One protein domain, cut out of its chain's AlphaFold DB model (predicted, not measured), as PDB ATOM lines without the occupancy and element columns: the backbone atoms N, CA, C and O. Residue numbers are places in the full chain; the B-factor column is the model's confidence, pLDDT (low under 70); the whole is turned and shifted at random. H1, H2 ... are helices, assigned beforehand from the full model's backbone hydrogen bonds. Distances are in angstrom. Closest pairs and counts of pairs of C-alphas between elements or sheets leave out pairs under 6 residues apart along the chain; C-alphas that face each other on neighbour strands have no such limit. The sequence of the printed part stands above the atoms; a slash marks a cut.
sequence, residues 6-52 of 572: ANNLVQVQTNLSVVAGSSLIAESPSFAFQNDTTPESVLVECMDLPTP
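AT A GLANCE: This is residues 6 to 52 of the 572 residues of the protein "Aste57867_17739 protein" of Aphanomyces stellatus (UniProt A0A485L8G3). This is a small domain with little regular structure: two short helices, H1 and H2, joined by a long looping stretch, residues 14 to 38, that swings out to one end of the longest axis near Glu 27. After H2 a tail, residues 46 to 52, runs to the other end. The printed part has 47 residues, 15 of them in the two named helices, with no named strand; the class is all helix. It is compact, with a radius of gyration of the C-alphas of 10.5 A, and elongated, spanning 32 by 20 by 16 A.

IN THESE COORDINATES: H1, residues 6 to 13, is 10.7 A long and begins at C-alpha 6 (35.506, 41.739, -8.225). H2, residues 39 to 45, is 10.3 A long and ends at C-alpha 45 (42.385, 38.686, -23.537).

HOW THE PARTS SIT: H1 and H2 are only just apart, closest 8.5 A. In both, each O i to N i+4 pair is within hydrogen-bond range.

THE WHOLE: The C-alphas farthest apart, of Glu 27 and Pro 52, are 32.5 A apart. The printed part has no cut. The link from H1 to H2, 25 residues, is long. Mean pLDDT of the printed part is 79.7; residue 36 and residues 47 to 49 are under 70.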
ATOM      1  N   ALA A   6      35.874  40.473  -7.597       71.38
ATOM      2  CA  ALA A   6      35.506  41.739  -8.225       71.38
ATOM      3  C   ALA A   6      35.868  41.815  -9.720       71.38
ATOM      4  O   ALA A   6      35.045  42.265 -10.511       71.38
ATOM      5  N   ASN A   7      37.054  41.349 -10.121       72.12
ATOM      6  CA  ASN A   7      37.465  41.320 -11.525       72.12
ATOM      7  C   ASN A   7      36.596  40.341 -12.320       72.12
ATOM      8  O   ASN A   7      36.068  40.711 -13.363       72.12
ATOM      9  N   ASN A   8      36.350  39.141 -11.789       76.06
ATOM     10  CA  ASN A   8      35.491  38.152 -12.449       76.06
ATOM     11  C   ASN A   8      34.053  38.672 -12.632       76.06
ATOM     12  O   ASN A   8      33.442  38.453 -13.675       76.06
ATOM     13  N   LEU A   9      33.523  39.426 -11.661       80.62
ATOM     14  CA  LEU A   9      32.216  40.083 -11.778       80.62
ATOM     15  C   LEU A   9      32.198  41.181 -12.849       80.62
ATOM     16  O   LEU A   9      31.219  41.285 -13.587       80.62
ATOM     17  N   VAL A  10      33.264  41.980 -12.958       80.50
ATOM     18  CA  VAL A  10      33.399  42.994 -14.019       80.50
ATOM     19  C   VAL A  10      33.428  42.330 -15.391       80.50
ATOM     20  O   VAL A  10      32.744  42.800 -16.299       80.50
ATOM     21  N   GLN A  11      34.159  41.222 -15.533       79.00
ATOM     22  CA  GLN A  11      34.219  40.495 -16.796       79.00
ATOM     23  C   GLN A  11      32.839  39.973 -17.191       79.00
ATOM     24  O   GLN A  11      32.360  40.295 -18.273       79.00
ATOM     25  N   VAL A  12      32.128  39.296 -16.289       85.25
ATOM     26  CA  VAL A  12      30.775  38.782 -16.569       85.25
ATOM     27  C   VAL A  12      29.771  39.885 -16.939       85.25
ATOM     28  O   VAL A  12      28.871  39.654 -17.744       85.25
ATOM     29  N   GLN A  13      29.912  41.089 -16.380       83.88
ATOM     30  CA  GLN A  13      29.037  42.228 -16.689       83.88
ATOM     31  C   GLN A  13      29.386  42.944 -18.001       83.88
ATOM     32  O   GLN A  13      28.550  43.661 -18.553       83.88
ATOM     33  N   THR A  14      30.616  42.798 -18.492       80.81
ATOM     34  CA  THR A  14      31.108  43.553 -19.645       80.81
ATOM     35  C   THR A  14      30.835  42.785 -20.931       80.81
ATOM     36  O   THR A  14      31.466  41.772 -21.184       80.81
ATOM     37  N   ASN A  15      29.961  43.308 -21.797       80.31
ATOM     38  CA  ASN A  15      29.568  42.667 -23.066       80.31
ATOM     39  C   ASN A  15      30.719  42.380 -24.050       80.31
ATOM     40  O   ASN A  15      30.511  41.674 -25.031       80.31
ATOM     41  N   LEU A  16      31.890  42.986 -23.841       75.50
ATOM     42  CA  LEU A  16      33.085  42.794 -24.667       75.50
ATOM     43  C   LEU A  16      33.998  41.670 -24.158       75.50
ATOM     44  O   LEU A  16      34.996  41.399 -24.813       75.50
ATOM     45  N   SER A  17      33.704  41.060 -23.007       79.50
ATOM     46  CA  SER A  17      34.503  39.956 -22.468       79.50
ATOM     47  C   SER A  17      34.035  38.604 -23.020       79.50
ATOM     48  O   SER A  17      32.853  38.417 -23.321       79.50
ATOM     49  N   VAL A  18      34.936  37.620 -23.082       79.25
ATOM     50  CA  VAL A  18      34.593  36.234 -23.465       79.25
ATOM     51  C   VAL A  18      33.638  35.547 -22.483       79.25
ATOM     52  O   VAL A  18      32.922  34.625 -22.866       79.25
ATOM     53  N   VAL A  19      33.575  36.008 -21.231       84.50
ATOM     54  CA  VAL A  19      32.699  35.448 -20.183       84.50
ATOM     55  C   VAL A  19      31.451  36.303 -19.926       84.50
ATOM     56  O   VAL A  19      30.806  36.184 -18.880       84.50
ATOM     57  N   ALA A  20      31.104  37.191 -20.862       85.44
ATOM     58  CA  ALA A  20      29.959  38.084 -20.746       85.44
ATOM     59  C   ALA A  20      28.644  37.304 -20.591       85.44
ATOM     60  O   ALA A  20      28.297  36.451 -21.408       85.44
ATOM     61  N   GLY A  21      27.880  37.615 -19.542       85.00
ATOM     62  CA  GLY A  21      26.610  36.943 -19.251       85.00
ATOM     63  C   GLY A  21      26.740  35.497 -18.752       85.00
ATOM     64  O   GLY A  21      25.718  34.837 -18.552       85.00
ATOM     65  N   SER A  22      27.960  35.002 -18.522       87.69
ATOM     66  CA  SER A  22      28.206  33.693 -17.915       87.69
ATOM     67  C   SER A  22      27.942  33.695 -16.404       87.69
ATOM     68  O   SER A  22      27.872  34.729 -15.746       87.69
ATOM     69  N   SER A  23      27.801  32.511 -15.821       87.00
ATOM     70  CA  SER A  23      27.652  32.322 -14.379       87.00
ATOM     71  C   SER A  23      29.005  32.060 -13.718       87.00
ATOM     72  O   SER A  23      29.831  31.339 -14.260       87.00
ATOM     73  N   LEU A  24      29.235  32.581 -12.512       85.69
ATOM     74  CA  LEU A  24      30.402  32.211 -11.690       85.69
ATOM     75  C   LEU A  24      30.096  31.058 -10.719       85.69
ATOM     76  O   LEU A  24      30.938  30.685  -9.907       85.69
ATOM     77  N   ILE A  25      28.886  30.495 -10.779       88.06
ATOM     78  CA  ILE A  25      28.485  29.345  -9.965       88.06
ATOM     79  C   ILE A  25      28.916  28.076 -10.700       88.06
ATOM     80  O   ILE A  25      28.411  27.809 -11.787       88.06
ATOM     81  N   ALA A  26      29.814  27.293 -10.096       82.69
ATOM     82  CA  ALA A  26      30.398  26.091 -10.703       82.69
ATOM     83  C   ALA A  26      29.352  25.064 -11.181       82.69
ATOM     84  O   ALA A  26      29.546  24.407 -12.198       82.69
ATOM     85  N   GLU A  27      28.222  24.956 -10.479       88.56
ATOM     86  CA  GLU A  27      27.121  24.037 -10.812       88.56
ATOM     87  C   GLU A  27      26.206  24.546 -11.943       88.56
ATOM     88  O   GLU A  27      25.284  23.853 -12.369       88.56
ATOM     89  N   SER A  28      26.414  25.774 -12.424       88.75
ATOM     90  CA  SER A  28      25.570  26.370 -13.453       88.75
ATOM     91  C   SER A  28      25.891  25.803 -14.840       88.75
ATOM     92  O   SER A  28      27.064  25.679 -15.196       88.75
ATOM     93  N   PRO A  29      24.877  25.544 -15.689       85.38
ATOM     94  CA  PRO A  29      25.106  25.120 -17.070       85.38
ATOM     95  C   PRO A  29      25.782  26.202 -17.929       85.38
ATOM     96  O   PRO A  29      26.238  25.900 -19.022       85.38
ATOM     97  N   SER A  30      25.841  27.451 -17.451       87.81
ATOM     98  CA  SER A  30      26.523  28.570 -18.106       87.81
ATOM     99  C   SER A  30      27.769  29.031 -17.343       87.81
ATOM    100  O   SER A  30      28.104  30.215 -17.385       87.81
ATOM    101  N   PHE A  31      28.434  28.140 -16.596       88.19
ATOM    102  CA  PHE A  31      29.624  28.509 -15.829       88.19
ATOM    103  C   PHE A  31      30.728  29.085 -16.735       88.19
ATOM    104  O   PHE A  31      31.023  28.546 -17.797       88.19
ATOM    105  N   ALA A  32      31.323  30.199 -16.308       84.38
ATOM    106  CA  ALA A  32      32.231  31.029 -17.097       84.38
ATOM    107  C   ALA A  32      33.518  30.314 -17.529       84.38
ATOM    108  O   ALA A  32      34.071  30.638 -18.578       84.38
ATOM    109  N   PHE A  33      33.983  29.344 -16.741       85.44
ATOM    110  CA  PHE A  33      35.242  28.639 -16.975       85.44
ATOM    111  C   PHE A  33      34.997  27.171 -17.356       85.44
ATOM    112  O   PHE A  33      35.415  26.254 -16.647       85.44
ATOM    113  N   GLN A  34      34.236  26.942 -18.435       78.75
ATOM    114  CA  GLN A  34      33.943  25.608 -18.976       78.75
ATOM    115  C   GLN A  34      34.657  25.375 -20.315       78.75
ATOM    116  O   GLN A  34      34.739  26.267 -21.156       78.75
ATOM    117  N   ASN A  35      35.081  24.128 -20.548       76.19
ATOM    118  CA  ASN A  35      35.738  23.653 -21.771       76.19
ATOM    119  C   ASN A  35      37.041  24.404 -22.099       76.19
ATOM    120  O   ASN A  35      38.097  24.029 -21.599       76.19
ATOM    121  N   ASP A  36      36.949  25.448 -22.926       68.06
ATOM    122  CA  ASP A  36      38.093  26.146 -23.523       68.06
ATOM    123  C   ASP A  36      38.394  27.494 -22.842       68.06
ATOM    124  O   ASP A  36      39.473  28.057 -23.041       68.06
ATOM    125  N   THR A  37      37.478  28.016 -22.014       78.06
ATOM    126  CA  THR A  37      37.682  29.264 -21.266       78.06
ATOM    127  C   THR A  37      38.318  28.975 -19.913       78.06
ATOM    128  O   THR A  37      37.695  28.452 -18.990       78.06
ATOM    129  N   THR A  38      39.592  29.330 -19.774       81.56
ATOM    130  CA  THR A  38      40.316  29.253 -18.499       81.56
ATOM    131  C   THR A  38      40.458  30.643 -17.879       81.56
ATOM    132  O   THR A  38      40.540  31.629 -18.620       81.56
ATOM    133  N   PRO A  39      40.549  30.751 -16.544       78.75
ATOM    134  CA  PRO A  39      40.866  32.013 -15.873       78.75
ATOM    135  C   PRO A  39      42.108  32.713 -16.469       78.75
ATOM    136  O   PRO A  39      42.074  33.898 -16.798       78.75
ATOM    137  N   GLU A  40      43.162  31.945 -16.770       79.25
ATOM    138  CA  GLU A  40      44.366  32.433 -17.458       79.25
ATOM    139  C   GLU A  40      44.074  33.006 -18.860       79.25
ATOM    140  O   GLU A  40      44.613  34.054 -19.219       79.25
ATOM    141  N   SER A  41      43.211  32.362 -19.657       80.25
ATOM    142  CA  SER A  41      42.858  32.856 -20.999       80.25
ATOM    143  C   SER A  41      42.097  34.186 -20.971       80.25
ATOM    144  O   SER A  41      42.297  35.019 -21.853       80.25
ATOM    145  N   VAL A  42      41.293  34.421 -19.927       78.88
ATOM    146  CA  VAL A  42      40.585  35.694 -19.726       78.88
ATOM    147  C   VAL A  42      41.577  36.815 -19.412       78.88
ATOM    148  O   VAL A  42      41.460  37.909 -19.961       78.88
ATOM    149  N   LEU A  43      42.601  36.548 -18.594       76.69
ATOM    150  CA  LEU A  43      43.659  37.525 -18.303       76.69
ATOM    151  C   LEU A  43      44.493  37.885 -19.543       76.69
ATOM    152  O   LEU A  43      44.899  39.036 -19.705       76.69
ATOM    153  N   VAL A  44      44.740  36.917 -20.429       78.00
ATOM    154  CA  VAL A  44      45.408  37.158 -21.717       78.00
ATOM    155  C   VAL A  44      44.584  38.097 -22.601       78.00
ATOM    156  O   VAL A  44      45.119  39.063 -23.142       78.00
ATOM    157  N   GLU A  45      43.279  37.848 -22.729       76.81
ATOM    158  CA  GLU A  45      42.385  38.686 -23.537       76.81
ATOM    159  C   GLU A  45      42.267  40.113 -22.982       76.81
ATOM    160  O   GLU A  45      42.264  41.086 -23.736       76.81
ATOM    161  N   CYS A  46      42.248  40.247 -21.654       71.31
ATOM    162  CA  CYS A  46      42.187  41.541 -20.975       71.31
ATOM    163  C   CYS A  46      43.496  42.342 -21.054       71.31
ATOM    164  O   CYS A  46      43.546  43.464 -20.555       71.31
ATOM    165  N   MET A  47      44.532  41.799 -21.707       66.75
ATOM    166  CA  MET A  47      45.889  42.354 -21.774       66.75
ATOM    167  C   MET A  47      46.586  42.462 -20.406       66.75
ATOM    168  O   MET A  47      47.570  43.191 -20.278       66.75
ATOM    169  N   ASP A  48      46.115  41.708 -19.409       66.38
ATOM    170  CA  ASP A  48      46.752  41.602 -18.091       66.38
ATOM    171  C   ASP A  48      47.930  40.607 -18.128       66.38
ATOM    172  O   ASP A  48      48.920  40.765 -17.412       66.38
ATOM    173  N   LEU A  49      47.860  39.593 -19.001       67.94
ATOM    174  CA  LEU A  49      48.946  38.650 -19.282       67.94
ATOM    175  C   LEU A  49      49.467  38.828 -20.719       67.94
ATOM    176  O   LEU A  49      48.689  38.717 -21.667       67.94
ATOM    177  N   PRO A  50      50.776  39.066 -20.923       71.94
ATOM    178  CA  PRO A  50      51.334  39.221 -22.260       71.94
ATOM    179  C   PRO A  50      51.356  37.885 -23.012       71.94
ATOM    180  O   PRO A  50      51.724  36.849 -22.460       71.94
ATOM    181  N   THR A  51      51.040  37.921 -24.304       75.81
ATOM    182  CA  THR A  51      51.228  36.787 -25.218       75.81
ATOM    183  C   THR A  51      52.183  37.150 -26.353       75.81
ATOM    184  O   THR A  51      51.890  38.096 -27.088       75.81
ATOM    185  N   PRO A  52      53.288  36.405 -26.556       76.56
ATOM    186  CA  PRO A  52      53.726  35.240 -25.778       76.56
ATOM    187  C   PRO A  52      54.174  35.612 -24.352       76.56
ATOM    188  O   PRO A  52      54.627  36.731 -24.112       76.56
TER     189      PRO A  52